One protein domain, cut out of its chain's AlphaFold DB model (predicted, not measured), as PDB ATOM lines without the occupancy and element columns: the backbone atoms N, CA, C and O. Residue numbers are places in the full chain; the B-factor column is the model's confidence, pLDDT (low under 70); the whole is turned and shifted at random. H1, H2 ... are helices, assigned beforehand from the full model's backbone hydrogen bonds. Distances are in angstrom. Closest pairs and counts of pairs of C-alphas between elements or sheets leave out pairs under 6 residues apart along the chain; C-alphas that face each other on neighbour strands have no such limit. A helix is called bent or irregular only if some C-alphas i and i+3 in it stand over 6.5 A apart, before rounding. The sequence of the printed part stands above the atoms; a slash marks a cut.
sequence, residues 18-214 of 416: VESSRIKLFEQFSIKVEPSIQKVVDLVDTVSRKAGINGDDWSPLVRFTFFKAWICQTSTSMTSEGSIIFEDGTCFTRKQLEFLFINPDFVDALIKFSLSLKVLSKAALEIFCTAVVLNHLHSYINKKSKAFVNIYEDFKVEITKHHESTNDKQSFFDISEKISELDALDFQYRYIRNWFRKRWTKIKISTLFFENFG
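What this domain is: This is residues 18 to 214 of the 416 residues of an uncharacterized protein of Aphidius gifuensis (UniProt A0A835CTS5). H3, H6 and H7 stand side by side in a row, each running opposite to the next, with the kinked H3 in the domain's middle and H7 at one end of the long axis. H2 packs across H3 and residues 130 to 137 of H6, residues 71 to 76 of H3 meet residues 114 to 118 of H5 near the ends of both helices, H8 packs on H5 with its residues 181 to 189, and H1 and H4 form a crossed pair toward the end of the long axis away from H7. This all-helix domain has 197 printed residues, nine named helices, H1 to H9 along the chain, and no named strand. It is compact, with a radius of gyration of the C-alphas of 17.3 A, and spans 51 by 39 by 28 A.

How they stand to each other: H1, residues 18 to 33, touches H4, residues 94 to 101, with residues 22 to 26 alone; the closest C-alphas, of Arg 22 and Leu 100, are 5.9 A apart. H2, residues 35 to 50, touches H3, residues 59 to 77, closest at the C-alphas of Val 41 and Val 62, 6.1 A. H3, the hub, is irregular: C-alphas 64 and 67 are 7.5 A apart. Its residues 71 to 76 touch H5, residues 104 to 118, closest at the C-alphas of Ser 75 and Ser 114, 4.3 A. H6, residues 122 to 137, touches H3 at a shallow tilt of 26 degrees, opposite ways, closest at the C-alphas of Ala 69 and Cys 129, 5.7 A. H6 and H7, residues 146 to 166, form a hairpin. H8, residues 175 to 197, only just touches H3, with 3 pairs of C-alphas within 8 A. H9, residues 207 to 212, touches H3. Every O i to N i+4 pair is within hydrogen-bond range in H4, H5, H7 and H9, but 11 of 12 in H1, H2 and H6, 10 of 15 in H3 and 17 of 19 in H8.

Where its parts are: H1 begins at C-alpha 18 (72.790, 18.846, 53.260), and H9 ends at C-alpha 212 (50.862, 19.258, 39.958). H7 is 30.3 A long and H8 31.4 A.

The domain as a whole: The printed part has no cut. The H3 to H4 link is long. Mean pLDDT of the printed part is 81.0; residues 162 to 174 are among those under 70.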
ATOM      1  N   VAL A  18      74.128  19.118  52.707       82.75
ATOM      2  CA  VAL A  18      72.790  18.846  53.260       82.75
ATOM      3  C   VAL A  18      71.695  19.239  52.267       82.75
ATOM      4  O   VAL A  18      70.742  18.482  52.062       82.75
ATOM      5  N   GLU A  19      71.823  20.399  51.622       86.62
ATOM      6  CA  GLU A  19      70.902  20.853  50.579       86.62
ATOM      7  C   GLU A  19      70.865  19.876  49.398       86.62
ATOM      8  O   GLU A  19      69.786  19.437  48.997       86.62
ATOM      9  N   SER A  20      72.034  19.495  48.884       87.69
ATOM     10  CA  SER A  20      72.165  18.570  47.755       87.69
ATOM     11  C   SER A  20      71.588  17.194  48.080       87.69
ATOM     12  O   SER A  20      70.897  16.593  47.257       87.69
ATOM     13  N   SER A  21      71.816  16.704  49.301       89.06
ATOM     14  CA  SER A  21      71.248  15.439  49.776       89.06
ATOM     15  C   SER A  21      69.720  15.495  49.859       89.06
ATOM     16  O   SER A  21      69.045  14.545  49.465       89.06
ATOM     17  N   ARG A  22      69.154  16.624  50.309       92.75
ATOM     18  CA  ARG A  22      67.697  16.826  50.357       92.75
ATOM     19  C   ARG A  22      67.081  16.896  48.968       92.75
ATOM     20  O   ARG A  22      66.029  16.306  48.749       92.75
ATOM     21  N   ILE A  23      67.735  17.584  48.034       90.56
ATOM     22  CA  ILE A  23      67.296  17.651  46.636       90.56
ATOM     23  C   ILE A  23      67.242  16.248  46.030       90.56
ATOM     24  O   ILE A  23      66.204  15.869  45.501       90.56
ATOM     25  N   LYS A  24      68.297  15.441  46.191       90.94
ATOM     26  CA  LYS A  24      68.313  14.054  45.697       90.94
ATOM     27  C   LYS A  24      67.191  13.206  46.296       90.94
ATOM     28  O   LYS A  24      66.543  12.448  45.579       90.94
ATOM     29  N   LEU A  25      66.938  13.342  47.600       93.00
ATOM     30  CA  LEU A  25      65.836  12.630  48.250       93.00
ATOM     31  C   LEU A  25      64.474  13.072  47.691       93.00
ATOM     32  O   LEU A  25      63.595  12.240  47.485       93.00
ATOM     33  N   PHE A  26      64.313  14.364  47.408       92.06
ATOM     34  CA  PHE A  26      63.107  14.912  46.798       92.06
ATOM     35  C   PHE A  26      62.890  14.433  45.363       92.06
ATOM     36  O   PHE A  26      61.768  14.089  44.998       92.06
ATOM     37  N   GLU A  27      63.950  14.335  44.566       90.88
ATOM     38  CA  GLU A  27      63.885  13.757  43.223       90.88
ATOM     39  C   GLU A  27      63.431  12.295  43.274       90.88
ATOM     40  O   GLU A  27      62.493  11.912  42.577       90.88
ATOM     41  N   GLN A  28      64.012  11.491  44.169       92.19
ATOM     42  CA  GLN A  28      63.594  10.100  44.368       92.19
ATOM     43  C   GLN A  28      62.134   9.997  44.809       92.19
ATOM     44  O   GLN A  28      61.393   9.167  44.289       92.19
ATOM     45  N   PHE A  29      61.716  10.852  45.742       91.88
ATOM     46  CA  PHE A  29      60.342  10.915  46.221       91.88
ATOM     47  C   PHE A  29      59.363  11.276  45.095       91.88
ATOM     48  O   PHE A  29      58.320  10.639  44.959       91.88
ATOM     49  N   SER A  30      59.719  12.243  44.244       90.50
ATOM     50  CA  SER A  30      58.863  12.700  43.145       90.50
ATOM     51  C   SER A  30      58.498  11.583  42.170       90.50
ATOM     52  O   SER A  30      57.330  11.435  41.821       90.50
ATOM     53  N   ILE A  31      59.468  10.728  41.829       90.00
ATOM     54  CA  ILE A  31      59.278   9.584  40.928       90.00
ATOM     55  C   ILE A  31      58.241   8.608  41.499       90.00
ATOM     56  O   ILE A  31      57.488   7.995  40.748       90.00
ATOM     57  N   LYS A  32      58.189   8.457  42.828       91.31
ATOM     58  CA  LYS A  32      57.244   7.547  43.494       91.31
ATOM     59  C   LYS A  32      55.840   8.128  43.624       91.31
ATOM     60  O   LYS A  32      54.874   7.375  43.655       91.31
ATOM     61  N   VAL A  33      55.720   9.452  43.687       90.50
ATOM     62  CA  VAL A  33      54.432  10.157  43.778       90.50
ATOM     63  C   VAL A  33      53.806  10.403  42.404       90.50
ATOM     64  O   VAL A  33      52.585  10.463  42.289       90.50
ATOM     65  N   GLU A  34      54.613  10.526  41.352       88.25
ATOM     66  CA  GLU A  34      54.159  10.818  39.990       88.25
ATOM     67  C   GLU A  34      53.035   9.893  39.466       88.25
ATOM     68  O   GLU A  34      52.066  10.421  38.916       88.25
ATOM     69  N   PRO A  35      53.038   8.564  39.710       89.06
ATOM     70  CA  PRO A  35      51.919   7.693  39.335       89.06
ATOM     71  C   PRO A  35      50.572   8.070  39.975       89.06
ATOM     72  O   PRO A  35      49.512   7.778  39.418       89.06
ATOM     73  N   SER A  36      50.577   8.740  41.131       89.75
ATOM     74  CA  SER A  36      49.355   9.213  41.789       89.75
ATOM     75  C   SER A  36      48.723  10.417  41.087       89.75
ATOM     76  O   SER A  36      47.552  10.697  41.328       89.75
ATOM     77  N   ILE A  37      49.453  11.117  40.208       89.00
ATOM     78  CA  ILE A  37      48.933  12.276  39.463       89.00
ATOM     79  C   ILE A  37      47.719  11.877  38.640       89.00
ATOM     80  O   ILE A  37      46.677  12.512  38.774       89.00
ATOM     81  N   GLN A  38      47.808  10.783  37.881       89.38
ATOM     82  CA  GLN A  38      46.683  10.335  37.066       89.38
ATOM     83  C   GLN A  38      45.464   9.972  37.925       89.38
ATOM     84  O   GLN A  38      44.351  10.367  37.604       89.38
ATOM     85  N   LYS A  39      45.671   9.317  39.075       90.06
ATOM     86  CA  LYS A  39      44.580   8.961  39.999       90.06
ATOM     87  C   LYS A  39      43.841  10.191  40.528       90.06
ATOM     88  O   LYS A  39      42.628  10.149  40.720       90.06
ATOM     89  N   VAL A  40      44.559  11.284  40.790       90.69
ATOM     90  CA  VAL A  40      43.941  12.546  41.216       90.69
ATOM     91  C   VAL A  40      43.281  13.267  40.041       90.69
ATOM     92  O   VAL A  40      42.197  13.815  40.217       90.69
ATOM     93  N   VAL A  41      43.890  13.246  38.853       89.38
ATOM     94  CA  VAL A  41      43.296  13.789  37.621       89.38
ATOM     95  C   VAL A  41      41.945  13.129  37.343       89.38
ATOM     96  O   VAL A  41      40.954  13.836  37.200       89.38
ATOM     97  N   ASP A  42      41.881  11.796  37.367       91.00
ATOM     98  CA  ASP A  42      40.652  11.036  37.113       91.00
ATOM     99  C   ASP A  42      39.560  11.350  38.150       91.00
ATOM    100  O   ASP A  42      38.381  11.490  37.812       91.00
ATOM    101  N   LEU A  43      39.951  11.509  39.422       90.31
ATOM    102  CA  LEU A  43      39.047  11.927  40.494       90.31
ATOM    103  C   LEU A  43      38.488  13.332  40.227       90.31
ATOM    104  O   LEU A  43      37.274  13.537  40.281       90.31
ATOM    105  N   VAL A  44      39.362  14.298  39.938       88.81
ATOM    106  CA  VAL A  44      38.982  15.696  39.697       88.81
ATOM    107  C   VAL A  44      38.082  15.817  38.474       88.81
ATOM    108  O   VAL A  44      37.048  16.477  38.552       88.81
ATOM    109  N   ASP A  45      38.433  15.160  37.375       88.25
ATOM    110  CA  ASP A  45      37.654  15.122  36.139       88.25
ATOM    111  C   ASP A  45      36.263  14.513  36.379       88.25
ATOM    112  O   ASP A  45      35.244  15.103  36.012       88.25
ATOM    113  N   THR A  46      36.184  13.395  37.107       88.31
ATOM    114  CA  THR A  46      34.904  12.760  37.467       88.31
ATOM    115  C   THR A  46      33.996  13.706  38.254       88.31
ATOM    116  O   THR A  46      32.813  13.846  37.933       88.31
ATOM    117  N   VAL A  47      34.532  14.376  39.278       86.00
ATOM    118  CA  VAL A  47      33.765  15.328  40.100       86.00
ATOM    119  C   VAL A  47      33.377  16.567  39.290       86.00
ATOM    120  O   VAL A  47      32.240  17.031  39.373       86.00
ATOM    121  N   SER A  48      34.284  17.070  38.455       84.06
ATOM    122  CA  SER A  48      34.073  18.266  37.631       84.06
ATOM    123  C   SER A  48      33.006  18.044  36.558       84.06
ATOM    124  O   SER A  48      32.126  18.889  36.386       84.06
ATOM    125  N   ARG A  49      32.995  16.874  35.906       83.12
ATOM    126  CA  ARG A  49      31.943  16.491  34.950       83.12
ATOM    127  C   ARG A  49      30.580  16.365  35.613       83.12
ATOM    128  O   ARG A  49      29.596  16.866  35.071       83.12
ATOM    129  N   LYS A  50      30.508  15.763  36.808       81.44
ATOM    130  CA  LYS A  50      29.267  15.748  37.605       81.44
ATOM    131  C   LYS A  50      28.785  17.172  37.921       81.44
ATOM    132  O   LYS A  50      27.584  17.393  38.050       81.44
ATOM    133  N   ALA A  51      29.704  18.138  37.994       76.88
ATOM    134  CA  ALA A  51      29.404  19.543  38.264       76.88
ATOM    135  C   ALA A  51      29.042  20.351  37.019       76.88
ATOM    136  O   ALA A  51      28.734  21.539  37.131       76.88
ATOM    137  N   GLY A  52      29.053  19.724  35.842       75.25
ATOM    138  CA  GLY A  52      28.780  20.386  34.574       75.25
ATOM    139  C   GLY A  52      29.933  21.252  34.062       75.25
ATOM    140  O   GLY A  52      29.700  22.069  33.173       75.25
ATOM    141  N   ILE A  53      31.155  21.092  34.592       73.38
ATOM    142  CA  ILE A  53      32.358  21.616  33.935       73.38
ATOM    143  C   ILE A  53      32.690  20.673  32.780       73.38
ATOM    144  O   ILE A  53      32.957  19.490  32.989       73.38
ATOM    145  N   ASN A  54      32.672  21.211  31.563       67.31
ATOM    146  CA  ASN A  54      33.016  20.484  30.345       67.31
ATOM    147  C   ASN A  54      34.417  20.890  29.861       67.31
ATOM    148  O   ASN A  54      34.864  22.000  30.131       67.31
ATOM    149  N   GLY A  55      35.086  20.017  29.101       66.88
ATOM    150  CA  GLY A  55      36.426  20.285  28.560       66.88
ATOM    151  C   GLY A  55      37.531  20.211  29.617       66.88
ATOM    152  O   GLY A  55      37.360  19.527  30.621       66.88
ATOM    153  N   ASP A  56      38.645  20.913  29.386       66.94
ATOM    154  CA  ASP A  56      39.836  20.929  30.258       66.94
ATOM    155  C   ASP A  56      39.844  22.105  31.262       66.94
ATOM    156  O   ASP A  56      40.863  22.386  31.900       66.94
ATOM    157  N   ASP A  57      38.710  22.789  31.447       66.19
ATOM    158  CA  ASP A  57      38.570  23.954  32.341       66.19
ATOM    159  C   ASP A  57      38.791  23.610  33.830       66.19
ATOM    160  O   ASP A  57      39.070  24.485  34.650       66.19
ATOM    161  N   TRP A  58      38.712  22.326  34.194       76.12
ATOM    162  CA  TRP A  58      39.032  21.819  35.533       76.12
ATOM    163  C   TRP A  58      40.525  21.546  35.736       76.12
ATOM    164  O   TRP A  58      40.946  21.321  36.869       76.12
ATOM    165  N   SER A  59      41.349  21.567  34.684       73.88
ATOM    166  CA  SER A  59      42.778  21.242  34.789       73.88
ATOM    167  C   SER A  59      43.537  22.068  35.846       73.88
ATOM    168  O   SER A  59      44.381  21.484  36.539       73.88
ATOM    169  N   PRO A  60      43.223  23.362  36.110       74.69
ATOM    170  CA  PRO A  60      43.847  24.090  37.213       74.69
ATOM    171  C   PRO A  60      43.504  23.497  38.584       74.69
ATOM    172  O   PRO A  60      44.357  23.505  39.470       74.69
ATOM    173  N   LEU A  61      42.297  22.944  38.761       76.94
ATOM    174  CA  LEU A  61      41.820  22.373  40.026       76.94
ATOM    175  C   LEU A  61      42.719  21.233  40.508       76.94
ATOM    176  O   LEU A  61      42.997  21.141  41.703       76.94
ATOM    177  N   VAL A  62      43.262  20.431  39.584       83.75
ATOM    178  CA  VAL A  62      44.231  19.376  39.916       83.75
ATOM    179  C   VAL A  62      45.417  19.960  40.674       83.75
ATOM    180  O   VAL A  62      45.772  19.441  41.726       83.75
ATOM    181  N   ARG A  63      45.984  21.086  40.224       79.25
ATOM    182  CA  ARG A  63      47.152  21.710  40.874       79.25
ATOM    183  C   ARG A  63      46.861  22.182  42.301       79.25
ATOM    184  O   ARG A  63      47.755  22.157  43.145       79.25
ATOM    185  N   PHE A  64      45.633  22.619  42.583       77.56
ATOM    186  CA  PHE A  64      45.238  23.086  43.918       77.56
ATOM    187  C   PHE A  64      44.856  21.948  44.855       77.56
ATOM    188  O   PHE A  64      45.058  22.055  46.063       77.56
ATOM    189  N   THR A  65      44.316  20.865  44.309       85.31
ATOM    190  CA  THR A  65      43.813  19.745  45.101       85.31
ATOM    191  C   THR A  65      44.820  18.602  45.215       85.31
ATOM    192  O   THR A  65      44.681  17.778  46.116       85.31
ATOM    193  N   PHE A  66      45.862  18.566  44.372       89.38
ATOM    194  CA  PHE A  66      46.766  17.420  44.259       89.38
ATOM    195  C   PHE A  66      47.323  16.961  45.596       89.38
ATOM    196  O   PHE A  66      47.105  15.819  45.978       89.38
ATOM    197  N   PHE A  67      48.001  17.849  46.326       90.38
ATOM    198  CA  PHE A  67      48.635  17.496  47.594       90.38
ATOM    199  C   PHE A  67      47.632  16.911  48.598       90.38
ATOM    200  O   PHE A  67      47.894  15.880  49.214       90.38
ATOM    201  N   LYS A  68      46.459  17.537  48.709       91.50
ATOM    202  CA  LYS A  68      45.404  17.120  49.632       91.50
ATOM    203  C   LYS A  68      44.826  15.762  49.255       91.50
ATOM    204  O   LYS A  68      44.802  14.862  50.087       91.50
ATOM    205  N   ALA A  69      44.421  15.587  47.997       91.50
ATOM    206  CA  ALA A  69      43.901  14.314  47.503       91.50
ATOM    207  C   ALA A  69      44.953  13.198  47.583       91.50
ATOM    208  O   ALA A  69      44.641  12.079  47.989       91.50
ATOM    209  N   TRP A  70      46.209  13.510  47.260       92.25
ATOM    210  CA  TRP A  70      47.320  12.571  47.327       92.25
ATOM    211  C   TRP A  70      47.576  12.079  48.757       92.25
ATOM    212  O   TRP A  70      47.722  10.871  48.948       92.25
ATOM    213  N   ILE A  71      47.568  12.958  49.769       92.56
ATOM    214  CA  ILE A  71      47.693  12.537  51.177       92.56
ATOM    215  C   ILE A  71      46.548  11.612  51.569       92.56
ATOM    216  O   ILE A  71      46.796  10.560  52.158       92.56
ATOM    217  N   CYS A  72      45.308  11.969  51.225       91.44
ATOM    218  CA  CYS A  72      44.152  11.136  51.536       91.44
ATOM    219  C   CYS A  72      44.312   9.734  50.938       91.44
ATOM    220  O   CYS A  72      44.199   8.744  51.654       91.44
ATOM    221  N   GLN A  73      44.664   9.636  49.655       89.00
ATOM    222  CA  GLN A  73      44.874   8.352  48.978       89.00
ATOM    223  C   GLN A  73      46.053   7.560  49.574       89.00
ATOM    224  O   GLN A  73      45.962   6.345  49.754       89.00
ATOM    225  N   THR A  74      47.135   8.249  49.941       88.94
ATOM    226  CA  THR A  74      48.367   7.649  50.484       88.94
ATOM    227  C   THR A  74      48.245   7.292  51.971       88.94
ATOM    228  O   THR A  74      49.102   6.599  52.515       88.94
ATOM    229  N   SER A  75      47.161   7.690  52.642       89.75
ATOM    230  CA  SER A  75      46.926   7.379  54.058       89.75
ATOM    231  C   SER A  75      46.958   5.874  54.359       89.75
ATOM    232  O   SER A  75      47.499   5.445  55.378       89.75
ATOM    233  N   THR A  76      46.464   5.058  53.425       86.69
ATOM    234  CA  THR A  76      46.464   3.589  53.520       86.69
ATOM    235  C   THR A  76      47.877   2.994  53.481       86.69
ATOM    236  O   THR A  76      48.147   1.999  54.159       86.69
ATOM    237  N   SER A  77      48.789   3.661  52.770       89.00
ATOM    238  CA  SER A  77      50.212   3.330  52.628       89.00
ATOM    239  C   SER A  77      51.086   3.800  53.797       89.00
ATOM    240  O   SER A  77      52.267   3.450  53.852       89.00
ATOM    241  N   MET A  78      50.540   4.584  54.735       91.88
ATOM    242  CA  MET A  78      51.266   5.052  55.918       91.88
ATOM    243  C   MET A  78      51.355   3.941  56.977       91.88
ATOM    244  O   MET A  78      50.354   3.310  57.336       91.88
ATOM    245  N   THR A  79      52.549   3.696  57.513       90.50
ATOM    246  CA  THR A  79      52.772   2.763  58.626       90.50
ATOM    247  C   THR A  79      52.548   3.445  59.974       90.50
ATOM    248  O   THR A  79      52.654   4.663  60.100       90.50
ATOM    249  N   SER A  80      52.272   2.656  61.017       85.12
ATOM    250  CA  SER A  80      52.161   3.158  62.398       85.12
ATOM    251  C   SER A  80      53.454   3.804  62.906       85.12
ATOM    252  O   SER A  80      53.414   4.668  63.774       85.12
ATOM    253  N   GLU A  81      54.597   3.412  62.344       85.12
ATOM    254  CA  GLU A  81      55.924   3.961  62.645       85.12
ATOM    255  C   GLU A  81      56.211   5.273  61.891       85.12
ATOM    256  O   GLU A  81      57.283   5.860  62.041       85.12
ATOM    257  N   GLY A  82      55.265   5.751  61.074       86.50
ATOM    258  CA  GLY A  82      55.381   7.017  60.355       86.50
ATOM    259  C   GLY A  82      56.184   6.941  59.061       86.50
ATOM    260  O   GLY A  82      56.805   7.927  58.673       86.50
ATOM    261  N   SER A  83      56.217   5.773  58.418       91.56
ATOM    262  CA  SER A  83      56.861   5.580  57.115       91.56
ATOM    263  C   SER A  83      55.816   5.439  56.008       91.56
ATOM    264  O   SER A  83      54.721   4.942  56.258       91.56
ATOM    265  N   ILE A  84      56.148   5.836  54.779       93.69
ATOM    266  CA  ILE A  84      55.277   5.665  53.604       93.69
ATOM    267  C   ILE A  84      55.820   4.526  52.746       93.69
ATOM    268  O   ILE A  84      56.985   4.565  52.345       93.69
ATOM    269  N   ILE A  85      54.975   3.538  52.443       92.94
ATOM    270  CA  ILE A  85      55.308   2.424  51.548       92.94
ATOM    271  C   ILE A  85      54.566   2.601  50.219       92.94
ATOM    272  O   ILE A  85      53.335   2.583  50.172       92.94
ATOM    273  N   PHE A  86      55.320   2.774  49.139       89.94
ATOM    274  CA  PHE A  86      54.781   2.922  47.787       89.94
ATOM    275  C   PHE A  86      54.450   1.564  47.152       89.94
ATOM    276  O   PHE A  86      54.869   0.515  47.636       89.94
ATOM    277  N   GLU A  87      53.695   1.583  46.050       86.06
ATOM    278  CA  GLU A  87      53.202   0.372  45.369       86.06
ATOM    279  C   GLU A  87      54.319  -0.566  44.890       86.06
ATOM    280  O   GLU A  87      54.123  -1.774  44.816       86.06
ATOM    281  N   ASP A  88      55.506  -0.027  44.611       86.44
ATOM    282  CA  ASP A  88      56.686  -0.797  44.213       86.44
ATOM    283  C   ASP A  88      57.493  -1.359  45.401       86.44
ATOM    284  O   ASP A  88      58.577  -1.910  45.215       86.44
ATOM    285  N   GLY A  89      56.982  -1.204  46.627       88.19
ATOM    286  CA  GLY A  89      57.628  -1.638  47.864       88.19
ATOM    287  C   GLY A  89      58.685  -0.669  48.403       88.19
ATOM    288  O   GLY A  89      59.240  -0.923  49.473       88.19
ATOM    289  N   THR A  90      58.965   0.448  47.719       91.56
ATOM    290  CA  THR A  90      59.891   1.467  48.233       91.56
ATOM    291  C   THR A  90      59.337   2.067  49.522       91.56
ATOM    292  O   THR A  90      58.198   2.532  49.559       91.56
ATOM    293  N   CYS A  91      60.160   2.111  50.568       92.25
ATOM    294  CA  CYS A  91      59.799   2.696  51.855       92.25
ATOM    295  C   CYS A  91      60.549   4.012  52.083       92.25
ATOM    296  O   CYS A  91      61.780   4.044  52.049       92.25
ATOM    297  N   PHE A  92      59.805   5.085  52.347       94.81
ATOM    298  CA  PHE A  92      60.343   6.332  52.882       94.81
ATOM    299  C   PHE A  92      60.126   6.351  54.387       94.81
ATOM    300  O   PHE A  92      58.999   6.474  54.868       94.81
ATOM    301  N   THR A  93      61.223   6.221  55.128       94.50
ATOM    302  CA  THR A  93      61.209   6.210  56.593       94.50
ATOM    303  C   THR A  93      60.783   7.557  57.161       94.50
ATOM    304  O   THR A  93      61.030   8.602  56.555       94.50
ATOM    305  N   ARG A  94      60.255   7.556  58.388       93.69
ATOM    306  CA  ARG A  94      59.944   8.788  59.125       93.69
ATOM    307  C   ARG A  94      61.096   9.802  59.111       93.69
ATOM    308  O   ARG A  94      60.881  10.964  58.793       93.69
ATOM    309  N   LYS A  95      62.335   9.354  59.354       91.56
ATOM    310  CA  LYS A  95      63.531  10.218  59.327       91.56
ATOM    311  C   LYS A  95      63.792  10.831  57.950       91.56
ATOM    312  O   LYS A  95      64.200  11.983  57.855       91.56
ATOM    313  N   GLN A  96      63.571  10.069  56.878       92.62
ATOM    314  CA  GLN A  96      63.676  10.595  55.516       92.62
ATOM    315  C   GLN A  96      62.584  11.628  55.241       92.62
ATOM    316  O   GLN A  96      62.880  12.654  54.640       92.62
ATOM    317  N   LEU A  97      61.355  11.409  55.718       92.88
ATOM    318  CA  LEU A  97      60.271  12.386  55.601       92.88
ATOM    319  C   LEU A  97      60.577  13.663  56.398       92.88
ATOM    320  O   LEU A  97      60.430  14.750  55.856       92.88
ATOM    321  N   GLU A  98      61.073  13.558  57.632       91.75
ATOM    322  CA  GLU A  98      61.507  14.708  58.449       91.75
ATOM    323  C   GLU A  98      62.629  15.494  57.754       91.75
ATOM    324  O   GLU A  98      62.585  16.722  57.669       91.75
ATOM    325  N   PHE A  99      63.604  14.789  57.173       90.88
ATOM    326  CA  PHE A  99      64.683  15.411  56.412       90.88
ATOM    327  C   PHE A  99      64.189  16.091  55.125       90.88
ATOM    328  O   PHE A  99      64.669  17.175  54.775       90.88
ATOM    329  N   LEU A 100      63.232  15.468  54.434       90.75
ATOM    330  CA  LEU A 100      62.631  15.951  53.193       90.75
ATOM    331  C   LEU A 100      61.768  17.195  53.419       90.75
ATOM    332  O   LEU A 100      61.898  18.184  52.699       90.75
ATOM    333  N   PHE A 101      60.898  17.133  54.424       87.62
ATOM    334  CA  PHE A 101      59.888  18.140  54.721       87.62
ATOM    335  C   PHE A 101      60.392  19.261  55.640       87.62
ATOM    336  O   PHE A 101      59.682  20.243  55.832       87.62
ATOM    337  N   ILE A 102      61.632  19.175  56.144       80.88
ATOM    338  CA  ILE A 102      62.358  20.219  56.902       80.88
ATOM    339  C   ILE A 102      61.762  20.505  58.294       80.88
ATOM    340  O   ILE A 102      62.485  20.947  59.184       80.88
ATOM    341  N   ASN A 103      60.477  20.222  58.506       82.00
ATOM    342  CA  ASN A 103      59.750  20.452  59.742       82.00
ATOM    343  C   ASN A 103      59.246  19.119  60.342       82.00
ATOM    344  O   ASN A 103      58.327  18.518  59.779       82.00
ATOM    345  N   PRO A 104      59.801  18.666  61.481       84.31
ATOM    346  CA  PRO A 104      59.323  17.477  62.185       84.31
ATOM    347  C   PRO A 104      57.853  17.564  62.619       84.31
ATOM    348  O   PRO A 104      57.128  16.583  62.473       84.31
ATOM    349  N   ASP A 105      57.380  18.741  63.047       86.88
ATOM    350  CA  ASP A 105      55.993  18.932  63.498       86.88
ATOM    351  C   ASP A 105      54.995  18.713  62.355       86.88
ATOM    352  O   ASP A 105      53.922  18.135  62.546       86.88
ATOM    353  N   PHE A 106      55.371  19.128  61.141       90.38
ATOM    354  CA  PHE A 106      54.586  18.858  59.940       90.38
ATOM    355  C   PHE A 106      54.495  17.356  59.668       90.38
ATOM    356  O   PHE A 106      53.420  16.857  59.344       90.38
ATOM    357  N   VAL A 107      55.604  16.624  59.805       92.31
ATOM    358  CA  VAL A 107      55.623  15.172  59.580       92.31
ATOM    359  C   VAL A 107      54.791  14.449  60.634       92.31
ATOM    360  O   VAL A 107      54.022  13.555  60.288       92.31
ATOM    361  N   ASP A 108      54.852  14.877  61.893       92.19
ATOM    362  CA  ASP A 108      53.982  14.355  62.947       92.19
ATOM    363  C   ASP A 108      52.501  14.599  62.658       92.19
ATOM    364  O   ASP A 108      51.687  13.684  62.796       92.19
ATOM    365  N   ALA A 109      52.141  15.811  62.233       93.06
ATOM    366  CA  ALA A 109      50.774  16.135  61.848       93.06
ATOM    367  C   ALA A 109      50.321  15.307  60.630       93.06
ATOM    368  O   ALA A 109      49.231  14.739  60.644       93.06
ATOM    369  N   LEU A 110      51.180  15.158  59.617       93.69
ATOM    370  CA  LEU A 110      50.921  14.352  58.422       93.69
ATOM    371  C   LEU A 110      50.660  12.882  58.775       93.69
ATOM    372  O   LEU A 110      49.718  12.276  58.256       93.69
ATOM    373  N   ILE A 111      51.484  12.304  59.653       92.62
ATOM    374  CA  ILE A 111      51.340  10.916  60.103       92.62
ATOM    375  C   ILE A 111      50.047  10.758  60.902       92.62
ATOM    376  O   ILE A 111      49.267   9.854  60.604       92.62
ATOM    377  N   LYS A 112      49.780  11.638  61.877       92.12
ATOM    378  CA  LYS A 112      48.551  11.598  62.690       92.12
ATOM    379  C   LYS A 112      47.299  11.683  61.819       92.12
ATOM    380  O   LYS A 112      46.406  10.847  61.959       92.12
ATOM    381  N   PHE A 113      47.275  12.624  60.879       92.81
ATOM    382  CA  PHE A 113      46.183  12.768  59.924       92.81
ATOM    383  C   PHE A 113      46.003  11.497  59.087       92.81
ATOM    384  O   PHE A 113      44.909  10.936  59.034       92.81
ATOM    385  N   SER A 114      47.087  10.978  58.504       92.44
ATOM    386  CA  SER A 114      47.056   9.769  57.672       92.44
ATOM    387  C   SER A 114      46.550   8.545  58.442       92.44
ATOM    388  O   SER A 114      45.689   7.816  57.955       92.44
ATOM    389  N   LEU A 115      47.020   8.335  59.674       89.44
ATOM    390  CA  LEU A 115      46.556   7.237  60.526       89.44
ATOM    391  C   LEU A 115      45.079   7.390  60.905       89.44
ATOM    392  O   LEU A 115      44.371   6.387  60.976       89.44
ATOM    393  N   SER A 116      44.598   8.624  61.082       87.56
ATOM    394  CA  SER A 116      43.177   8.884  61.342       87.56
ATOM    395  C   SER A 116      42.270   8.577  60.148       87.56
ATOM    396  O   SER A 116      41.104   8.267  60.352       87.56
ATOM    397  N   LEU A 117      42.790   8.616  58.914       87.06
ATOM    398  CA  LEU A 117      42.050   8.213  57.713       87.06
ATOM    399  C   LEU A 117      42.176   6.718  57.410       87.06
ATOM    400  O   LEU A 117      41.306   6.150  56.760       87.06
ATOM    401  N   LYS A 118      43.229   6.055  57.898       84.62
ATOM    402  CA  LYS A 118      43.483   4.629  57.640       84.62
ATOM    403  C   LYS A 118      42.396   3.700  58.196       84.62
ATOM    404  O   LYS A 118      42.256   2.578  57.718       84.62
ATOM    405  N   VAL A 119      41.633   4.157  59.190       79.81
ATOM    406  CA  VAL A 119      40.479   3.423  59.740       79.81
ATOM    407  C   VAL A 119      39.287   3.390  58.778       79.81
ATOM    408  O   VAL A 119      38.388   2.572  58.949       79.81
ATOM    409  N   LEU A 120      39.267   4.262  57.763       76.94
ATOM    410  CA  LEU A 120      38.179   4.339  56.801       76.94
ATOM    411  C   LEU A 120      38.228   3.172  55.811       76.94
ATOM    412  O   LEU A 120      39.281   2.783  55.304       76.94
ATOM    413  N   SER A 121      37.047   2.657  55.466       79.56
ATOM    414  CA  SER A 121      36.899   1.757  54.318       79.56
ATOM    415  C   SER A 121      37.314   2.452  53.014       79.56
ATOM    416  O   SER A 121      37.232   3.676  52.901       79.56
ATOM    417  N   LYS A 122      37.669   1.675  51.983       81.81
ATOM    418  CA  LYS A 122      38.005   2.221  50.655       81.81
ATOM    419  C   LYS A 122      36.905   3.144  50.105       81.81
ATOM    420  O   LYS A 122      37.213   4.233  49.640       81.81
ATOM    421  N   ALA A 123      35.638   2.743  50.235       79.56
ATOM    422  CA  ALA A 123      34.496   3.548  49.799       79.56
ATOM    423  C   ALA A 123      34.378   4.868  50.586       79.56
ATOM    424  O   ALA A 123      34.215   5.929  49.996       79.56
ATOM    425  N   ALA A 124      34.537   4.826  51.914       77.62
ATOM    426  CA  ALA A 124      34.549   6.034  52.746       77.62
ATOM    427  C   ALA A 124      35.692   6.989  52.380       77.62
ATOM    428  O   ALA A 124      35.509   8.205  52.368       77.62
ATOM    429  N   LEU A 125      36.871   6.448  52.068       83.81
ATOM    430  CA  LEU A 125      38.018   7.248  51.660       83.81
ATOM    431  C   LEU A 125      37.794   7.915  50.295       83.81
ATOM    432  O   LEU A 125      38.164   9.073  50.118       83.81
ATOM    433  N   GLU A 126      37.166   7.218  49.345       83.88
ATOM    434  CA  GLU A 126      36.788   7.770  48.035       83.88
ATOM    435  C   GLU A 126      35.761   8.906  48.167       83.88
ATOM    436  O   GLU A 126      35.918   9.963  47.543       83.88
ATOM    437  N   ILE A 127      34.769   8.735  49.047       80.50
ATOM    438  CA  ILE A 127      33.819   9.784  49.439       80.50
ATOM    439  C   ILE A 127      34.598  10.973  50.024       80.50
ATOM    440  O   ILE A 127      34.504  12.088  49.515       80.50
ATOM    441  N   PHE A 128      35.465  10.761  51.016       83.81
ATOM    442  CA  PHE A 128      36.257  11.848  51.601       83.81
ATOM    443  C   PHE A 128      37.124  12.591  50.565       83.81
ATOM    444  O   PHE A 128      37.146  13.821  50.540       83.81
ATOM    445  N   CYS A 129      37.785  11.875  49.651       88.44
ATOM    446  CA  CYS A 129      38.558  12.490  48.568       88.44
ATOM    447  C   CYS A 129      37.674  13.333  47.632       88.44
ATOM    448  O   CYS A 129      38.086  14.408  47.195       88.44
ATOM    449  N   THR A 130      36.446  12.885  47.365       86.44
ATOM    450  CA  THR A 130      35.447  13.654  46.609       86.44
ATOM    451  C   THR A 130      35.077  14.949  47.338       86.44
ATOM    452  O   THR A 130      35.051  16.010  46.716       86.44
ATOM    453  N   ALA A 131      34.890  14.892  48.661       82.31
ATOM    454  CA  ALA A 131      34.663  16.063  49.517       82.31
ATOM    455  C   ALA A 131      35.772  17.111  49.371       82.31
ATOM    456  O   ALA A 131      35.507  18.305  49.241       82.31
ATOM    457  N   VAL A 132      37.025  16.650  49.372       87.56
ATOM    458  CA  VAL A 132      38.214  17.500  49.248       87.56
ATOM    459  C   VAL A 132      38.240  18.222  47.897       87.56
ATOM    460  O   VAL A 132      38.528  19.419  47.852       87.56
ATOM    461  N   VAL A 133      37.901  17.533  46.799       87.38
ATOM    462  CA  VAL A 133      37.780  18.160  45.470       87.38
ATOM    463  C   VAL A 133      36.637  19.166  45.445       87.38
ATOM    464  O   VAL A 133      36.832  20.292  44.983       87.38
ATOM    465  N   LEU A 134      35.469  18.798  45.979       80.75
ATOM    466  CA  LEU A 134      34.317  19.691  46.047       80.75
ATOM    467  C   LEU A 134      34.659  20.967  46.805       80.75
ATOM    468  O   LEU A 134      34.447  22.040  46.259       80.75
ATOM    469  N   ASN A 135      35.294  20.880  47.976       79.19
ATOM    470  CA  ASN A 135      35.663  22.055  48.768       79.19
ATOM    471  C   ASN A 135      36.478  23.090  47.963       79.19
ATOM    472  O   ASN A 135      36.275  24.295  48.102       79.19
ATOM    473  N   HIS A 136      37.354  22.632  47.061       76.81
ATOM    474  CA  HIS A 136      38.096  23.513  46.156       76.81
ATOM    475  C   HIS A 136      37.292  23.971  44.937       76.81
ATOM    476  O   HIS A 136      37.452  25.104  44.484       76.81
ATOM    477  N   LEU A 137      36.396  23.128  44.424       71.56
ATOM    478  CA  LEU A 137      35.506  23.448  43.311       71.56
ATOM    479  C   LEU A 137      34.598  24.656  43.612       71.56
ATOM    480  O   LEU A 137      34.253  25.401  42.694       71.56
ATOM    481  N   HIS A 138      34.270  24.916  44.888       64.38
ATOM    482  CA  HIS A 138      33.482  26.089  45.309       64.38
ATOM    483  C   HIS A 138      34.137  27.424  44.921       64.38
ATOM    484  O   HIS A 138      33.448  28.441  44.853       64.38
ATOM    485  N   SER A 139      35.459  27.442  44.715       62.91
ATOM    486  CA  SER A 139      36.193  28.626  44.255       62.91
ATOM    487  C   SER A 139      36.125  28.825  42.737       62.91
ATOM    488  O   SER A 139      36.426  29.916  42.266       62.91
ATOM    489  N   TYR A 140      35.721  27.798  41.981       58.41
ATOM    490  CA  TYR A 140      35.678  27.791  40.513       58.41
ATOM    491  C   TYR A 140      34.259  27.862  39.945       58.41
ATOM    492  O   TYR A 140      34.061  28.365  38.842       58.41
ATOM    493  N   ILE A 141      33.260  27.387  40.691       63.12
ATOM    494  CA  ILE A 141      31.858  27.381  40.265       63.12
ATOM    495  C   ILE A 141      31.023  28.270  41.189       63.12
ATOM    496  O   ILE A 141      31.210  28.305  42.403       63.12
ATOM    497  N   ASN A 142      30.028  28.958  40.620       59.03
ATOM    498  CA  ASN A 142      29.003  29.640  41.403       59.03
ATOM    499  C   ASN A 142      28.297  28.645  42.347       59.03
ATOM    500  O   ASN A 142      27.604  27.732  41.888       59.03
ATOM    501  N   LYS A 143      28.412  28.876  43.664       58.72
ATOM    502  CA  LYS A 143      27.784  28.078  44.738       58.72
ATOM    503  C   LYS A 143      26.263  27.916  44.586       58.72
ATOM    504  O   LYS A 143      25.686  26.994  45.143       58.72
ATOM    505  N   LYS A 144      25.605  28.807  43.834       56.19
ATOM    506  CA  LYS A 144      24.161  28.758  43.544       56.19
ATOM    507  C   LYS A 144      23.815  27.945  42.294       56.19
ATOM    508  O   LYS A 144      22.641  27.850  41.941       56.19
ATOM    509  N   SER A 145      24.803  27.406  41.579       64.38
ATOM    510  CA  SER A 145      24.531  26.567  40.415       64.38
ATOM    511  C   SER A 145      23.856  25.270  40.861       64.38
ATOM    512  O   SER A 145      24.264  24.628  41.828       64.38
ATOM    513  N   LYS A 146      22.805  24.877  40.138       70.69
ATOM    514  CA  LYS A 146      22.037  23.663  40.434       70.69
ATOM    515  C   LYS A 146      22.922  22.411  40.434       70.69
ATOM    516  O   LYS A 146      22.718  21.528  41.253       70.69
ATOM    517  N   ALA A 147      23.919  22.361  39.550       66.06
ATOM    518  CA  ALA A 147      24.866  21.252  39.466       66.06
ATOM    519  C   ALA A 147      25.726  21.130  40.732       66.06
ATOM    520  O   ALA A 147      25.846  20.044  41.287       66.06
ATOM    521  N   PHE A 148      26.249  22.252  41.236       63.91
ATOM    522  CA  PHE A 148      27.031  22.273  42.467       63.91
ATOM    523  C   PHE A 148      26.200  21.825  43.687       63.91
ATOM    524  O   PHE A 148      26.633  20.961  44.449       63.91
ATOM    525  N   VAL A 149      24.978  22.356  43.833       70.56
ATOM    526  CA  VAL A 149      24.055  21.975  44.919       70.56
ATOM    527  C   VAL A 149      23.707  20.488  44.852       70.56
ATOM    528  O   VAL A 149      23.763  19.810  45.871       70.56
ATOM    529  N   ASN A 150      23.406  19.971  43.659       73.12
ATOM    530  CA  ASN A 150      23.060  18.565  43.478       73.12
ATOM    531  C   ASN A 150      24.208  17.635  43.873       73.12
ATOM    532  O   ASN A 150      23.962  16.688  44.604       73.12
ATOM    533  N   ILE A 151      25.453  17.914  43.469       69.31
ATOM    534  CA  ILE A 151      26.576  17.060  43.881       69.31
ATOM    535  C   ILE A 151      26.790  17.117  45.387       69.31
ATOM    536  O   ILE A 151      27.081  16.096  45.997       69.31
ATOM    537  N   TYR A 152      26.674  18.299  45.992       68.81
ATOM    538  CA  TYR A 152      26.860  18.439  47.431       68.81
ATOM    539  C   TYR A 152      25.783  17.673  48.214       68.81
ATOM    540  O   TYR A 152      26.086  17.051  49.229       68.81
ATOM    541  N   GLU A 153      24.538  17.670  47.733       73.88
ATOM    542  CA  GLU A 153      23.454  16.864  48.305       73.88
ATOM    543  C   GLU A 153      23.630  15.362  48.031       73.88
ATOM    544  O   GLU A 153      23.505  14.566  48.960       73.88
ATOM    545  N   ASP A 154      24.003  14.958  46.814       71.38
ATOM    546  CA  ASP A 154      24.311  13.560  46.476       71.38
ATOM    547  C   ASP A 154      25.435  13.020  47.370       71.38
ATOM    548  O   ASP A 154      25.349  11.916  47.909       71.38
ATOM    549  N   PHE A 155      26.453  13.847  47.594       72.31
ATOM    550  CA  PHE A 155      27.570  13.575  48.480       72.31
ATOM    551  C   PHE A 155      27.129  13.405  49.940       72.31
ATOM    552  O   PHE A 155      27.502  12.422  50.582       72.31
ATOM    553  N   LYS A 156      26.283  14.305  50.466       72.06
ATOM    554  CA  LYS A 156      25.691  14.150  51.808       72.06
ATOM    555  C   LYS A 156      24.913  12.846  51.933       72.06
ATOM    556  O   LYS A 156      25.076  12.143  52.923       72.06
ATOM    557  N   VAL A 157      24.090  12.516  50.938       75.06
ATOM    558  CA  VAL A 157      23.305  11.274  50.926       75.06
ATOM    559  C   VAL A 157      24.226  10.055  50.940       75.06
ATOM    560  O   VAL A 157      23.945   9.086  51.643       75.06
ATOM    561  N   GLU A 158      25.327  10.089  50.192       71.50
ATOM    562  CA  GLU A 158      26.309   9.005  50.152       71.50
ATOM    563  C   GLU A 158      27.020   8.822  51.503       71.50
ATOM    564  O   GLU A 158      27.155   7.693  51.975       71.50
ATOM    565  N   ILE A 159      27.357   9.922  52.185       68.56
ATOM    566  CA  ILE A 159      27.871   9.905  53.563       68.56
ATOM    567  C   ILE A 159      26.843   9.311  54.525       68.56
ATOM    568  O   ILE A 159      27.173   8.406  55.289       68.56
ATOM    569  N   THR A 160      25.589   9.774  54.490       70.56
ATOM    570  CA  THR A 160      24.528   9.287  55.384       70.56
ATOM    571  C   THR A 160      24.278   7.792  55.189       70.56
ATOM    572  O   THR A 160      24.216   7.051  56.168       70.56
ATOM    573  N   LYS A 161      24.233   7.314  53.940       71.81
ATOM    574  CA  LYS A 161      24.114   5.879  53.632       71.81
ATOM    575  C   LYS A 161      25.305   5.080  54.154       71.81
ATOM    576  O   LYS A 161      25.120   3.991  54.696       71.81
ATOM    577  N   HIS A 162      26.522   5.605  54.001       66.62
ATOM    578  CA  HIS A 162      27.726   4.949  54.512       66.62
ATOM    579  C   HIS A 162      27.696   4.840  56.047       66.62
ATOM    580  O   HIS A 162      27.912   3.750  56.585       66.62
ATOM    581  N   HIS A 163      27.290   5.910  56.737       64.69
ATOM    582  CA  HIS A 163      27.065   5.944  58.187       64.69
ATOM    583  C   HIS A 163      26.014   4.936  58.670       64.69
ATOM    584  O   HIS A 163      26.226   4.246  59.665       64.69
ATOM    585  N   GLU A 164      24.876   4.841  57.980       68.06
ATOM    586  CA  GLU A 164      23.802   3.904  58.331       68.06
ATOM    587  C   GLU A 164      24.229   2.445  58.122       68.06
ATOM    588  O   GLU A 164      23.854   1.567  58.896       68.06
ATOM    589  N   SER A 165      25.051   2.185  57.099       65.00
ATOM    590  CA  SER A 165      25.489   0.834  56.736       65.00
ATOM    591  C   SER A 165      26.570   0.253  57.651       65.00
ATOM    592  O   SER A 165      26.656  -0.966  57.794       65.00
ATOM    593  N   THR A 166      27.397   1.096  58.273       60.06
ATOM    594  CA  THR A 166      28.562   0.634  59.040       60.06
ATOM    595  C   THR A 166      28.271   0.411  60.526       60.06
ATOM    596  O   THR A 166      29.073  -0.230  61.197       60.06
ATOM    597  N   ASN A 167      27.119   0.856  61.054       54.81
ATOM    598  CA  ASN A 167      26.750   0.804  62.487       54.81
ATOM    599  C   ASN A 167      27.832   1.388  63.429       54.81
ATOM    600  O   ASN A 167      27.799   1.206  64.650       54.81
ATOM    601  N   ASP A 168      28.788   2.111  62.849       53.00
ATOM    602  CA  ASP A 168      30.050   2.495  63.447       53.00
ATOM    603  C   ASP A 168      29.909   3.942  63.919       53.00
ATOM    604  O   ASP A 168      30.367   4.903  63.304       53.00
ATOM    605  N   LYS A 169      29.172   4.112  65.023       48.25
ATOM    606  CA  LYS A 169      28.844   5.427  65.609       48.25
ATOM    607  C   LYS A 169      30.078   6.240  66.041       48.25
ATOM    608  O   LYS A 169      29.914   7.370  66.489       48.25
ATOM    609  N   GLN A 170      31.283   5.671  65.949       45.44
ATOM    610  CA  GLN A 170      32.542   6.262  66.405       45.44
ATOM    611  C   GLN A 170      33.555   6.589  65.291       45.44
ATOM    612  O   GLN A 170      34.541   7.252  65.602       45.44
ATOM    613  N   SER A 171      33.373   6.169  64.030       49.19
ATOM    614  CA  SER A 171      34.494   6.152  63.063       49.19
ATOM    615  C   SER A 171      34.465   7.193  61.944       49.19
ATOM    616  O   SER A 171      35.412   7.266  61.159       49.19
ATOM    617  N   PHE A 172      33.457   8.061  61.897       52.41
ATOM    618  CA  PHE A 172      33.475   9.207  60.996       52.41
ATOM    619  C   PHE A 172      33.636  10.488  61.815       52.41
ATOM    620  O   PHE A 172      32.702  10.958  62.463       52.41
ATOM    621  N   PHE A 173      34.855  11.023  61.822       60.06
ATOM    622  CA  PHE A 173      35.110  12.393  62.262       60.06
ATOM    623  C   PHE A 173      34.213  13.351  61.462       60.06
ATOM    624  O   PHE A 173      33.856  13.038  60.323       60.06
ATOM    625  N   ASP A 174      33.864  14.515  62.019       68.81
ATOM    626  CA  ASP A 174      33.183  15.543  61.229       68.81
ATOM    627  C   ASP A 174      34.054  15.835  59.995       68.81
ATOM    628  O   ASP A 174      35.202  16.272  60.125       68.81
ATOM    629  N   ILE A 175      33.552  15.534  58.789       73.12
ATOM    630  CA  ILE A 175      34.286  15.768  57.534       73.12
ATOM    631  C   ILE A 175      34.804  17.204  57.506       73.12
ATOM    632  O   ILE A 175      35.916  17.438  57.040       73.12
ATOM    633  N   SER A 176      34.016  18.154  58.016       73.56
ATOM    634  CA  SER A 176      34.393  19.562  58.076       73.56
ATOM    635  C   SER A 176      35.643  19.779  58.934       73.56
ATOM    636  O   SER A 176      36.540  20.537  58.555       73.56
ATOM    637  N   GLU A 177      35.747  19.082  60.065       81.75
ATOM    638  CA  GLU A 177      36.922  19.118  60.938       81.75
ATOM    639  C   GLU A 177      38.142  18.510  60.236       81.75
ATOM    640  O   GLU A 177      39.212  19.120  60.218       81.75
ATOM    641  N   LYS A 178      37.982  17.362  59.564       84.81
ATOM    642  CA  LYS A 178      39.085  16.718  58.827       84.81
ATOM    643  C   LYS A 178      39.548  17.515  57.615       84.81
ATOM    644  O   LYS A 178      40.745  17.557  57.338       84.81
ATOM    645  N   ILE A 179      38.635  18.171  56.904       85.44
ATOM    646  CA  ILE A 179      38.986  19.115  55.839       85.44
ATOM    647  C   ILE A 179      39.775  20.293  56.423       85.44
ATOM    648  O   ILE A 179      40.791  20.672  55.848       85.44
ATOM    649  N   SER A 180      39.375  20.816  57.585       83.50
ATOM    650  CA  SER A 180      40.092  21.912  58.257       83.50
ATOM    651  C   SER A 180      41.500  21.498  58.709       83.50
ATOM    652  O   SER A 180      42.459  22.255  58.548       83.50
ATOM    653  N   GLU A 181      41.661  20.274  59.222       89.00
ATOM    654  CA  GLU A 181      42.972  19.695  59.552       89.00
ATOM    655  C   GLU A 181      43.855  19.559  58.296       89.00
ATOM    656  O   GLU A 181      45.036  19.921  58.305       89.00
ATOM    657  N   LEU A 182      43.271  19.114  57.179       91.12
ATOM    658  CA  LEU A 182      43.953  19.008  55.889       91.12
ATOM    659  C   LEU A 182      44.329  20.380  55.300       91.12
ATOM    660  O   LEU A 182      45.384  20.517  54.676       91.12
ATOM    661  N   ASP A 183      43.509  21.408  55.517       86.88
ATOM    662  CA  ASP A 183      43.813  22.794  55.151       86.88
ATOM    663  C   ASP A 183      45.015  23.332  55.939       86.88
ATOM    664  O   ASP A 183      45.892  23.981  55.359       86.88
ATOM    665  N   ALA A 184      45.107  23.014  57.234       87.62
ATOM    666  CA  ALA A 184      46.260  23.367  58.061       87.62
ATOM    667  C   ALA A 184      47.547  22.664  57.586       87.62
ATOM    668  O   ALA A 184      48.607  23.296  57.517       87.62
ATOM    669  N   LEU A 185      47.458  21.387  57.195       91.88
ATOM    670  CA  LEU A 185      48.576  20.653  56.590       91.88
ATOM    671  C   LEU A 185      49.011  21.262  55.255       91.88
ATOM    672  O   LEU A 185      50.206  21.477  55.048       91.88
ATOM    673  N   ASP A 186      48.074  21.584  54.360       88.19
ATOM    674  CA  ASP A 186      48.385  22.253  53.089       88.19
ATOM    675  C   ASP A 186      49.067  23.604  53.317       88.19
ATOM    676  O   ASP A 186      50.047  23.932  52.646       88.19
ATOM    677  N   PHE A 187      48.605  24.375  54.304       84.81
ATOM    678  CA  PHE A 187      49.228  25.644  54.656       84.81
ATOM    679  C   PHE A 187      50.695  25.473  55.071       84.81
ATOM    680  O   PHE A 187      51.563  26.186  54.563       84.81
ATOM    681  N   GLN A 188      50.997  24.501  55.936       85.00
ATOM    682  CA  GLN A 188      52.376  24.195  56.329       85.00
ATOM    683  C   GLN A 188      53.209  23.680  55.147       85.00
ATOM    684  O   GLN A 188      54.346  24.115  54.933       85.00
ATOM    685  N   TYR A 189      52.623  22.817  54.320       86.69
ATOM    686  CA  TYR A 189      53.269  22.252  53.143       86.69
ATOM    687  C   TYR A 189      53.723  23.322  52.133       86.69
ATOM    688  O   TYR A 189      54.769  23.178  51.493       86.69
ATOM    689  N   ARG A 190      53.024  24.463  52.040       82.12
ATOM    690  CA  ARG A 190      53.438  25.591  51.180       82.12
ATOM    691  C   ARG A 190      54.829  26.127  51.510       82.12
ATOM    692  O   ARG A 190      55.539  26.526  50.587       82.12
ATOM    693  N   TYR A 191      55.244  26.130  52.777       77.75
ATOM    694  CA  TYR A 191      56.590  26.573  53.164       77.75
ATOM    695  C   TYR A 191      57.667  25.631  52.626       77.75
ATOM    696  O   TYR A 191      58.680  26.079  52.084       77.75
ATOM    697  N   ILE A 192      57.399  24.331  52.692       81.44
ATOM    698  CA  ILE A 192      58.274  23.278  52.179       81.44
ATOM    699  C   ILE A 192      58.371  23.384  50.656       81.44
ATOM    700  O   ILE A 192      59.461  23.464  50.086       81.44
ATOM    701  N   ARG A 193      57.222  23.495  49.989       82.25
ATOM    702  CA  ARG A 193      57.132  23.718  48.546       82.25
ATOM    703  C   ARG A 193      57.915  24.958  48.120       82.25
ATOM    704  O   ARG A 193      58.643  24.924  47.132       82.25
ATOM    705  N   ASN A 194      57.826  26.045  48.888       76.75
ATOM    706  CA  ASN A 194      58.582  27.271  48.640       76.75
ATOM    707  C   ASN A 194      60.099  27.081  48.788       76.75
ATOM    708  O   ASN A 194      60.856  27.726  48.059       76.75
ATOM    709  N   TRP A 195      60.561  26.190  49.672       83.38
ATOM    710  CA  TRP A 195      61.982  25.854  49.791       83.38
ATOM    711  C   TRP A 195      62.520  25.193  48.515       83.38
ATOM    712  O   TRP A 195      63.545  25.643  47.993       83.38
ATOM    713  N   PHE A 196      61.798  24.205  47.969       82.50
ATOM    714  CA  PHE A 196      62.153  23.536  46.709       82.50
ATOM    715  C   PHE A 196      61.997  24.469  45.502       82.50
ATOM    716  O   PHE A 196      62.890  24.545  44.661       82.50
ATOM    717  N   ARG A 197      60.938  25.288  45.461       77.19
ATOM    718  CA  ARG A 197      60.754  26.328  44.431       77.19
ATOM    719  C   ARG A 197      61.895  27.339  44.380       77.19
ATOM    720  O   ARG A 197      62.135  27.920  43.331       77.19
ATOM    721  N   LYS A 198      62.569  27.644  45.493       75.06
ATOM    722  CA  LYS A 198      63.747  28.538  45.488       75.06
ATOM    723  C   LYS A 198      64.992  27.869  44.890       75.06
ATOM    724  O   LYS A 198      65.929  28.569  44.538       75.06
ATOM    725  N   ARG A 199      64.988  26.540  44.764       79.38
ATOM    726  CA  ARG A 199      66.117  25.702  44.329       79.38
ATOM    727  C   ARG A 199      65.815  24.910  43.063       79.38
ATOM    728  O   ARG A 199      66.542  23.981  42.738       79.38
ATOM    729  N   TRP A 200      64.753  25.273  42.347       75.06
ATOM    730  CA  TRP A 200      64.237  24.524  41.203       75.06
ATOM    731  C   TRP A 200      65.292  24.269  40.115       75.06
ATOM    732  O   TRP A 200      65.256  23.218  39.489       75.06
ATOM    733  N   THR A 201      66.257  25.179  39.933       72.88
ATOM    734  CA  THR A 201      67.361  25.037  38.963       72.88
ATOM    735  C   THR A 201      68.287  23.862  39.272       72.88
ATOM    736  O   THR A 201      68.912  23.320  38.366       72.88
ATOM    737  N   LYS A 202      68.371  23.454  40.542       78.56
ATOM    738  CA  LYS A 202      69.171  22.314  40.999       78.56
ATOM    739  C   LYS A 202      68.376  21.001  41.016       78.56
ATOM    740  O   LYS A 202      68.977  19.959  41.240       78.56
ATOM    741  N   ILE A 203      67.054  21.051  40.813       81.75
ATOM    742  CA  ILE A 203      66.136  19.915  40.966       81.75
ATOM    743  C   ILE A 203      65.802  19.312  39.596       81.75
ATOM    744  O   ILE A 203      65.309  19.995  38.698       81.75
ATOM    745  N   LYS A 204      66.003  18.003  39.457       84.56
ATOM    746  CA  LYS A 204      65.729  17.203  38.260       84.56
ATOM    747  C   LYS A 204      64.516  16.297  38.488       84.56
ATOM    748  O   LYS A 204      64.650  15.148  38.893       84.56
ATOM    749  N   ILE A 205      63.326  16.819  38.198       80.88
ATOM    750  CA  ILE A 205      62.046  16.088  38.266       80.88
ATOM    751  C   ILE A 205      61.239  16.311  36.979       80.88
ATOM    752  O   ILE A 205      61.547  17.219  36.198       80.88
ATOM    753  N   SER A 206      60.223  15.481  36.738       77.12
ATOM    754  CA  SER A 206      59.404  15.563  35.526       77.12
ATOM    755  C   SER A 206      58.565  16.848  35.478       77.12
ATOM    756  O   SER A 206      58.193  17.416  36.510       77.12
ATOM    757  N   THR A 207      58.231  17.315  34.270       72.62
ATOM    758  CA  THR A 207      57.346  18.481  34.086       72.62
ATOM    759  C   THR A 207      55.964  18.237  34.696       72.62
ATOM    760  O   THR A 207      55.412  19.126  35.341       72.62
ATOM    761  N   LEU A 208      55.441  17.015  34.561       74.44
ATOM    762  CA  LEU A 208      54.139  16.624  35.093       74.44
ATOM    763  C   LEU A 208      54.094  16.765  36.620       74.44
ATOM    764  O   LEU A 208      53.160  17.350  37.173       74.44
ATOM    765  N   PHE A 209      55.130  16.284  37.305       76.31
ATOM    766  CA  PHE A 209      55.238  16.412  38.749       76.31
ATOM    767  C   PHE A 209      55.457  17.870  39.180       76.31
ATOM    768  O   PHE A 209      54.818  18.339  40.122       76.31
ATOM    769  N   PHE A 210      56.295  18.625  38.460       75.94
ATOM    770  CA  PHE A 210      56.511  20.055  38.713       75.94
ATOM    771  C   PHE A 210      55.201  20.853  38.744       75.94
ATOM    772  O   PHE A 210      54.998  21.670  39.648       75.94
ATOM    773  N   GLU A 211      54.326  20.634  37.766       71.69
ATOM    774  CA  GLU A 211      53.066  21.365  37.628       71.69
ATOM    775  C   GLU A 211      52.061  21.026  38.733       71.69
ATOM    776  O   GLU A 211      51.462  21.930  39.317       71.69
ATOM    777  N   ASN A 212      51.912  19.739  39.057       74.25
ATOM    778  CA  ASN A 212      50.862  19.258  39.958       74.25
ATOM    779  C   ASN A 212      51.258  19.300  41.438       74.25
ATOM    780  O   ASN A 212      50.424  19.598  42.287       74.25
ATOM    781  N   PHE A 213      52.539  19.117  41.772       69.06
ATOM    782  CA  PHE A 213      53.027  19.281  43.150       69.06
ATOM    783  C   PHE A 213      53.182  20.757  43.554       69.06
ATOM    784  O   PHE A 213      53.636  21.086  44.655       69.06
ATOM    785  N   GLY A 214      52.812  21.665  42.644       61.16
ATOM    786  CA  GLY A 214      52.883  23.102  42.812       61.16
ATOM    787  C   GLY A 214      54.314  23.604  42.941       61.16
ATOM    788  O   GLY A 214      54.512  24.649  43.534       61.16
TER     789      GLY A 214